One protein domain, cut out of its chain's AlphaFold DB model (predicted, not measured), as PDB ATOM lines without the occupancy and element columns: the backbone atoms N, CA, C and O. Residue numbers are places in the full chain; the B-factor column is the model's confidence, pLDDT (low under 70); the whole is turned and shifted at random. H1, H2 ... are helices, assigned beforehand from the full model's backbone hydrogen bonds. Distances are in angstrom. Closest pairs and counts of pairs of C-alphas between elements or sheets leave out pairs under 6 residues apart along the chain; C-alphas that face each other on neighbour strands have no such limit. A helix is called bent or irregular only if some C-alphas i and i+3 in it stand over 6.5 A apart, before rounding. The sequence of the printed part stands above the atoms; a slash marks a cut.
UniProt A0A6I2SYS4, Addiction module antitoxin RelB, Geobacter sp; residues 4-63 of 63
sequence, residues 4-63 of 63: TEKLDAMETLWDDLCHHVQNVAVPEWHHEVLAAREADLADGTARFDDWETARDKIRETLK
ATOM      1  N   THR A   4     -57.278 -40.452  15.973       97.75
ATOM      2  CA  THR A   4     -56.789 -40.304  17.350       97.75
ATOM      3  C   THR A   4     -55.287 -40.551  17.433       97.75
ATOM      4  O   THR A   4     -54.563 -39.692  17.907       97.75
ATOM      5  N   GLU A   5     -54.791 -41.643  16.844       97.62
ATOM      6  CA  GLU A   5     -53.350 -41.942  16.839       97.62
ATOM      7  C   GLU A   5     -52.518 -40.870  16.119       97.62
ATOM      8  O   GLU A   5     -51.354 -40.661  16.451       97.62
ATOM      9  N   LYS A   6     -53.085 -40.189  15.113       97.62
ATOM     10  CA  LYS A   6     -52.410 -39.066  14.446       97.62
ATOM     11  C   LYS A   6     -52.384 -37.820  15.327       97.62
ATOM     12  O   LYS A   6     -51.361 -37.144  15.346       97.62
ATOM     13  N   LEU A   7     -53.482 -37.518  16.018       97.94
ATOM     14  CA  LEU A   7     -53.573 -36.362  16.912       97.94
ATOM     15  C   LEU A   7     -52.638 -36.525  18.113       97.94
ATOM     16  O   LEU A   7     -51.829 -35.636  18.352       97.94
ATOM     17  N   ASP A   8     -52.644 -37.689  18.759       97.75
ATOM     18  CA  ASP A   8     -51.751 -37.983  19.887       97.75
ATOM     19  C   ASP A   8     -50.274 -37.872  19.477       97.75
ATOM     20  O   ASP A   8     -49.443 -37.330  20.209       97.75
ATOM     21  N   ALA A   9     -49.933 -38.344  18.271       97.44
ATOM     22  CA  ALA A   9     -48.585 -38.194  17.733       97.44
ATOM     23  C   ALA A   9     -48.224 -36.719  17.495       97.44
ATOM     24  O   ALA A   9     -47.114 -36.309  17.820       97.44
ATOM     25  N   MET A  10     -49.144 -35.912  16.956       97.44
ATOM     26  CA  MET A  10     -48.923 -34.475  16.772       97.44
ATOM     27  C   MET A  10     -48.742 -33.749  18.106       97.44
ATOM     28  O   MET A  10     -47.840 -32.924  18.209       97.44
ATOM     29  N   GLU A  11     -49.548 -34.067  19.120       96.88
ATOM     30  CA  GLU A  11     -49.436 -33.479  20.460       96.88
ATOM     31  C   GLU A  11     -48.113 -33.849  21.127       96.88
ATOM     32  O   GLU A  11     -47.425 -32.975  21.643       96.88
ATOM     33  N   THR A  12     -47.708 -35.118  21.038       96.56
ATOM     34  CA  THR A  12     -46.425 -35.584  21.587       96.56
ATOM     35  C   THR A  12     -45.245 -34.881  20.916       96.56
ATOM     36  O   THR A  12     -44.328 -34.420  21.589       96.56
ATOM     37  N   LEU A  13     -45.271 -34.771  19.582       94.19
ATOM     38  CA  LEU A  13     -44.236 -34.052  18.836       94.19
ATOM     39  C   LEU A  13     -44.217 -32.565  19.199       94.19
ATOM     40  O   LEU A  13     -43.150 -31.976  19.330       94.19
ATOM     41  N   TRP A  14     -45.389 -31.951  19.353       94.38
ATOM     42  CA  TRP A  14     -45.496 -30.544  19.713       94.38
ATOM     43  C   TRP A  14     -44.968 -30.262  21.124       94.38
ATOM     44  O   TRP A  14     -44.234 -29.292  21.316       94.38
ATOM     45  N   ASP A  15     -45.299 -31.116  22.092       94.81
ATOM     46  CA  ASP A  15     -44.813 -31.017  23.470       94.81
ATOM     47  C   ASP A  15     -43.283 -31.148  23.546       94.81
ATOM     48  O   ASP A  15     -42.618 -30.320  24.173       94.81
ATOM     49  N   ASP A  16     -42.705 -32.117  22.833       93.00
ATOM     50  CA  ASP A  16     -41.251 -32.300  22.742       93.00
ATOM     51  C   ASP A  16     -40.553 -31.059  22.154       93.00
ATOM     52  O   ASP A  16     -39.604 -30.523  22.734       93.00
ATOM     53  N   LEU A  17     -41.084 -30.516  21.052       91.00
ATOM     54  CA  LEU A  17     -40.562 -29.294  20.431       91.00
ATOM     55  C   LEU A  17     -40.619 -28.086  21.376       91.00
ATOM     56  O   LEU A  17     -39.693 -27.271  21.380       91.00
ATOM     57  N   CYS A  18     -41.669 -27.967  22.192       90.56
ATOM     58  CA  CYS A  18     -41.802 -26.880  23.164       90.56
ATOM     59  C   CYS A  18     -40.741 -26.967  24.271       90.56
ATOM     60  O   CYS A  18     -40.151 -25.949  24.640       90.56
ATOM     61  N   HIS A  19     -40.446 -28.172  24.762       92.62
ATOM     62  CA  HIS A  19     -39.397 -28.395  25.764       92.62
ATOM     63  C   HIS A  19     -37.979 -28.215  25.199       92.62
ATOM     64  O   HIS A  19     -37.046 -27.897  25.942       92.62
ATOM     65  N   HIS A  20     -37.814 -28.356  23.883       89.50
ATOM     66  CA  HIS A  20     -36.531 -28.271  23.186       89.50
ATOM     67  C   HIS A  20     -36.428 -27.080  22.225       89.50
ATOM     68  O   HIS A  20     -35.656 -27.126  21.269       89.50
ATOM     69  N   VAL A  21     -37.137 -25.980  22.503       84.31
ATOM     70  CA  VAL A  21     -37.216 -24.804  21.612       84.31
ATOM     71  C   VAL A  21     -35.851 -24.240  21.194       84.31
ATOM     72  O   VAL A  21     -35.685 -23.801  20.063       84.31
ATOM     73  N   GLN A  22     -34.842 -24.315  22.068       85.00
ATOM     74  CA  GLN A  22     -33.473 -23.850  21.786       85.00
ATOM     75  C   GLN A  22     -32.787 -24.648  20.662       85.00
ATOM     76  O   GLN A  22     -31.856 -24.155  20.030       85.00
ATOM     77  N   ASN A  23     -33.240 -25.879  20.413       86.94
ATOM     78  CA  ASN A  23     -32.710 -26.765  19.379       86.94
ATOM     79  C   ASN A  23     -33.429 -26.586  18.033       86.94
ATOM     80  O   ASN A  23     -33.019 -27.179  17.033       86.94
ATOM     81  N   VAL A  24     -34.503 -25.793  17.991       84.69
ATOM     82  CA  VAL A  24     -35.271 -25.528  16.777       84.69
ATOM     83  C   VAL A  24     -34.715 -24.269  16.122       84.69
ATOM     84  O   VAL A  24     -34.866 -23.163  16.635       84.69
ATOM     85  N   ALA A  25     -34.062 -24.436  14.972       86.06
ATOM     86  CA  ALA A  25     -33.550 -23.306  14.209       86.06
ATOM     87  C   ALA A  25     -34.713 -22.426  13.727       86.06
ATOM     88  O   ALA A  25     -35.535 -22.854  12.914       86.06
ATOM     89  N   VAL A  26     -34.768 -21.190  14.223       85.38
ATOM     90  CA  VAL A  26     -35.724 -20.184  13.757       85.38
ATOM     91  C   VAL A  26     -35.203 -19.600  12.439       85.38
ATOM     92  O   VAL A  26     -34.072 -19.111  12.405       85.38
ATOM     93  N   PRO A  27     -35.979 -19.647  11.343       91.62
ATOM     94  CA  PRO A  27     -35.579 -19.009  10.095       91.62
ATOM     95  C   PRO A  27     -35.407 -17.496  10.274       91.62
ATOM     96  O   PRO A  27     -36.232 -16.854  10.919       91.62
ATOM     97  N   GLU A  28     -34.384 -16.914   9.646       93.38
ATOM     98  CA  GLU A  28     -34.061 -15.481   9.763       93.38
ATOM     99  C   GLU A  28     -35.257 -14.572   9.439       93.38
ATOM    100  O   GLU A  28     -35.539 -13.628  10.177       93.38
ATOM    101  N   TRP A  29     -36.054 -14.934   8.429       95.62
ATOM    102  CA  TRP A  29     -37.235 -14.163   8.033       95.62
ATOM    103  C   TRP A  29     -38.283 -14.021   9.151       95.62
ATOM    104  O   TRP A  29     -39.036 -13.049   9.161       95.62
ATOM    105  N   HIS A  30     -38.342 -14.942  10.126       94.06
ATOM    106  CA  HIS A  30     -39.243 -14.790  11.276       94.06
ATOM    107  C   HIS A  30     -38.863 -13.552  12.096       94.06
ATOM    108  O   HIS A  30     -39.745 -12.803  12.517       94.06
ATOM    109  N   HIS A  31     -37.564 -13.322  12.303       93.06
ATOM    110  CA  HIS A  31     -37.069 -12.152  13.027       93.06
ATOM    111  C   HIS A  31     -37.356 -10.864  12.261       93.06
ATOM    112  O   HIS A  31     -37.802  -9.889  12.860       93.06
ATOM    113  N   GLU A  32     -37.171 -10.878  10.941       97.44
ATOM    114  CA  GLU A  32     -37.482  -9.733  10.079       97.44
ATOM    115  C   GLU A  32     -38.964  -9.343  10.168       97.44
ATOM    116  O   GLU A  32     -39.292  -8.169  10.338       97.44
ATOM    117  N   VAL A  33     -39.870 -10.327  10.124       97.19
ATOM    118  CA  VAL A  33     -41.317 -10.088  10.244       97.19
ATOM    119  C   VAL A  33     -41.689  -9.541  11.621       97.19
ATOM    120  O   VAL A  33     -42.539  -8.655  11.710       97.19
ATOM    121  N   LEU A  34     -41.083 -10.051  12.697       96.44
ATOM    122  CA  LEU A  34     -41.328  -9.535  14.046       96.44
ATOM    123  C   LEU A  34     -40.828  -8.095  14.188       96.44
ATOM    124  O   LEU A  34     -41.585  -7.245  14.647       96.44
ATOM    125  N   ALA A  35     -39.616  -7.803  13.711       97.12
ATOM    126  CA  ALA A  35     -39.045  -6.460  13.745       97.12
ATOM    127  C   ALA A  35     -39.889  -5.452  12.948       97.12
ATOM    128  O   ALA A  35     -40.132  -4.343  13.421       97.12
ATOM    129  N   ALA A  36     -40.389  -5.844  11.770       97.69
ATOM    130  CA  ALA A  36     -41.295  -5.009  10.983       97.69
ATOM    131  C   ALA A  36     -42.593  -4.703  11.750       97.69
ATOM    132  O   ALA A  36     -42.984  -3.548  11.865       97.69
ATOM    133  N   ARG A  37     -43.219  -5.717  12.363       97.19
ATOM    134  CA  ARG A  37     -44.450  -5.530  13.152       97.19
ATOM    135  C   ARG A  37     -44.236  -4.668  14.394       97.19
ATOM    136  O   ARG A  37     -45.126  -3.913  14.768       97.19
ATOM    137  N   GLU A  38     -43.085  -4.789  15.051       97.44
ATOM    138  CA  GLU A  38     -42.724  -3.924  16.180       97.44
ATOM    139  C   GLU A  38     -42.558  -2.465  15.741       97.44
ATOM    140  O   GLU A  38     -43.023  -1.565  16.443       97.44
ATOM    141  N   ALA A  39     -41.960  -2.225  14.569       97.94
ATOM    142  CA  ALA A  39     -41.852  -0.889  13.991       97.94
ATOM    143  C   ALA A  39     -43.233  -0.294  13.664       97.94
ATOM    144  O   ALA A  39     -43.502   0.836  14.072       97.94
ATOM    145  N   ASP A  40     -44.126  -1.076  13.049       97.94
ATOM    146  CA  ASP A  40     -45.501  -0.657  12.735       97.94
ATOM    147  C   ASP A  40     -46.320  -0.339  14.009       97.94
ATOM    148  O   ASP A  40     -47.228   0.493  14.025       97.94
ATOM    149  N   LEU A  41     -46.034  -1.013  15.127       97.50
ATOM    150  CA  LEU A  41     -46.657  -0.685  16.414       97.50
ATOM    151  C   LEU A  41     -46.097   0.619  16.993       97.50
ATOM    152  O   LEU A  41     -46.844   1.404  17.578       97.50
ATOM    153  N   ALA A  42     -44.790   0.845  16.849       97.06
ATOM    154  CA  ALA A  42     -44.118   2.039  17.354       97.06
ATOM    155  C   ALA A  42     -44.486   3.304  16.562       97.06
ATOM    156  O   ALA A  42     -44.584   4.383  17.150       97.06
ATOM    157  N   ASP A  43     -44.706   3.183  15.252       97.00
ATOM    158  CA  ASP A  43     -45.128   4.290  14.386       97.00
ATOM    159  C   ASP A  43     -46.654   4.525  14.383       97.00
ATOM    160  O   ASP A  43     -47.127   5.559  13.901       97.00
ATOM    161  N   GLY A  44     -47.420   3.605  14.979       96.06
ATOM    162  CA  GLY A  44     -48.871   3.682  15.124       96.06
ATOM    163  C   GLY A  44     -49.663   3.249  13.887       96.06
ATOM    164  O   GLY A  44     -50.877   3.472  13.841       96.06
ATOM    165  N   THR A  45     -49.017   2.644  12.890       96.62
ATOM    166  CA  THR A  45     -49.676   2.085  11.699       96.62
ATOM    167  C   THR A  45     -50.290   0.706  11.954       96.62
ATOM    168  O   THR A  45     -51.238   0.321  11.264       96.62
ATOM    169  N   ALA A  46     -49.842   0.004  12.997       96.00
ATOM    170  CA  ALA A  46     -50.460  -1.200  13.536       96.00
ATOM    171  C   ALA A  46     -50.996  -0.976  14.957       96.00
ATOM    172  O   ALA A  46     -50.527  -0.134  15.721       96.00
ATOM    173  N   ARG A  47     -51.994  -1.780  15.337       93.88
ATOM    174  CA  ARG A  47     -52.524  -1.825  16.703       93.88
ATOM    175  C   ARG A  47     -52.941  -3.235  17.075       93.88
ATOM    176  O   ARG A  47     -53.326  -4.026  16.215       93.88
ATOM    177  N   PHE A  48     -52.939  -3.511  18.372       93.69
ATOM    178  CA  PHE A  48     -53.593  -4.698  18.895       93.69
ATOM    179  C   PHE A  48     -55.109  -4.499  18.871       93.69
ATOM    180  O   PHE A  48     -55.619  -3.488  19.355       93.69
ATOM    181  N   ASP A  49     -55.814  -5.473  18.309       93.38
ATOM    182  CA  ASP A  49     -57.256  -5.602  18.455       93.38
ATOM    183  C   ASP A  49     -57.545  -6.662  19.528       93.38
ATOM    184  O   ASP A  49     -56.792  -7.623  19.700       93.38
ATOM    185  N   ASP A  50     -58.658  -6.492  20.237       96.69
ATOM    186  CA  ASP A  50     -59.190  -7.531  21.112       96.69
ATOM    187  C   ASP A  50     -59.465  -8.827  20.323       96.69
ATOM    188  O   ASP A  50     -59.893  -8.794  19.165       96.69
ATOM    189  N   TRP A  51     -59.222  -9.979  20.956       95.62
ATOM    190  CA  TRP A  51     -59.296 -11.279  20.289       95.62
ATOM    191  C   TRP A  51     -60.704 -11.613  19.787       95.62
ATOM    192  O   TRP A  51     -60.860 -12.079  18.655       95.62
ATOM    193  N   GLU A  52     -61.734 -11.351  20.595       96.75
ATOM    194  CA  GLU A  52     -63.121 -11.608  20.201       96.75
ATOM    195  C   GLU A  52     -63.500 -10.717  19.012       96.75
ATOM    196  O   GLU A  52     -64.042 -11.198  18.013       96.75
ATOM    197  N   THR A  53     -63.086  -9.449  19.063       95.88
ATOM    198  CA  THR A  53     -63.270  -8.484  17.970       95.88
ATOM    199  C   THR A  53     -62.583  -8.936  16.678       95.88
ATOM    200  O   THR A  53     -63.183  -8.888  15.601       95.88
ATOM    201  N   ALA A  54     -61.329  -9.390  16.750       95.19
ATOM    202  CA  ALA A  54     -60.582  -9.868  15.588       95.19
ATOM    203  C   ALA A  54     -61.229 -11.119  14.972       95.19
ATOM    204  O   ALA A  54     -61.378 -11.211  13.749       95.19
ATOM    205  N   ARG A  55     -61.669 -12.064  15.811       95.56
ATOM    206  CA  ARG A  55     -62.334 -13.295  15.364       95.56
ATOM    207  C   ARG A  55     -63.638 -13.001  14.624       95.56
ATOM    208  O   ARG A  55     -63.914 -13.632  13.601       95.56
ATOM    209  N   ASP A  56     -64.433 -12.063  15.127       96.25
ATOM    210  CA  ASP A  56     -65.710 -11.718  14.510       96.25
ATOM    211  C   ASP A  56     -65.512 -11.026  13.152       96.25
ATOM    212  O   ASP A  56     -66.152 -11.436  12.181       96.25
ATOM    213  N   LYS A  57     -64.530 -10.118  13.026       94.38
ATOM    214  CA  LYS A  57     -64.132  -9.531  11.728       94.38
ATOM    215  C   LYS A  57     -63.754 -10.600  10.698       94.38
ATOM    216  O   LYS A  57     -64.224 -10.558   9.564       94.38
ATOM    217  N   ILE A  58     -62.933 -11.581  11.085       95.12
ATOM    218  CA  ILE A  58     -62.528 -12.675  10.183       95.12
ATOM    219  C   ILE A  58     -63.757 -13.469   9.729       95.12
ATOM    220  O   ILE A  58     -63.913 -13.754   8.541       95.12
ATOM    221  N   ARG A  59     -64.667 -13.799  10.652       95.62
ATOM    222  CA  ARG A  59     -65.892 -14.535  10.315       95.62
ATOM    223  C   ARG A  59     -66.781 -13.759   9.342       95.62
ATOM    224  O   ARG A  59     -67.405 -14.378   8.487       95.62
ATOM    225  N   GLU A  60     -66.850 -12.437   9.466       95.69
ATOM    226  CA  GLU A  60     -67.583 -11.581   8.529       95.69
ATOM    227  C   GLU A  60     -66.950 -11.563   7.136       95.69
ATOM    228  O   GLU A  60     -67.682 -11.641   6.157       95.69
ATOM    229  N   THR A  61     -65.617 -11.550   7.033       94.31
ATOM    230  CA  THR A  61     -64.917 -11.575   5.732       94.31
ATOM    231  C   THR A  61     -65.027 -12.898   4.968       94.31
ATOM    232  O   THR A  61     -64.727 -12.937   3.779       94.31
ATOM    233  N   LEU A  62     -65.436 -13.980   5.637       90.62
ATOM    234  CA  LEU A  62     -65.609 -15.309   5.036       90.62
ATOM    235  C   LEU A  62     -67.058 -15.597   4.590       90.62
ATOM    236  O   LEU A  62     -67.327 -16.706   4.125       90.62
ATOM    237  N   LYS A  63     -67.984 -14.646   4.770       66.44
ATOM    238  CA  LYS A  63     -69.370 -14.724   4.277       66.44
ATOM    239  C   LYS A  63     -69.480 -14.171   2.862       66.44
ATOM    240  O   LYS A  63     -70.273 -14.759   2.096       66.44
TER     241      LYS A  63
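Overview. This is residues 4 to 63 of the 63 residues of the protein "Addiction module antitoxin RelB" of Geobacter sp (UniProt A0A6I2SYS4). Three separate helices make a wide, open U: H2 is its base, H1 is one arm, and residues 44 to 50 make most of the other arm, at whose end H3 is turned across the plane of the U. The space between the arms is empty. The printed part has 60 residues, with three named helices in the order H1, H2, H3 and no named strand, and its class is all helix. It is extended, with a radius of gyration of the C-alphas of 17.2 A, and its flat outline spans 42 by 34 by 17 A.

Along the chain. Start with H2, residues 28 to 43, which shares with H1 the place of longest helix by residues, at 16 each. Find C-alpha 28 at (-34.061, -15.481, 9.763); from there the helix runs to C-alpha 43 at (-45.128, 4.290, 14.386), 23.1 A away, with y rising along it. Go back to the first printed residue for H1, residues 4 to 19: it begins at C-alpha 4, at (-56.789, -40.304, 17.350), and measures 22.7 A from first to last C-alpha. Then look for H3, the shortest with 11 residues, 51 to 61 and 15.6 A, where z falls from C-alpha 51 at (-59.296, -11.279, 20.289) to C-alpha 61 at (-64.917, -11.575, 5.732).

Arrangement. Begin again at H2, which touches no helix. H1 and H2 are apart, with no C-alpha of the one within 8 A of the other. Between them you will find residues 20 to 27, a short link of 8 residues. H2 and H3 are apart by the same measure, and residues 44 to 50 form the short link of 7 residues between them. H1 and H3 are apart too. In H1, H2 and H3 every O i to N i+4 pair is within hydrogen-bond range, and no helix is bent or irregular.

Size, cuts and confidence. To see how large the whole is, look at Glu 5 and Asp 43, whose C-alphas, 47.0 A apart, are the two farthest apart in the domain. The C-alphas of Thr 4 and Lys 63, the first and last printed residues, are 31.4 A apart. Residues 4 to 36, 39 to 44 and 48 to 63 stand free. The printed part has no cut, and no link is long. Read the B-factor column for the model's confidence: the mean pLDDT of the printed part is 94.0, and Lys 63, the chain's last residue, is the one printed residue under 70.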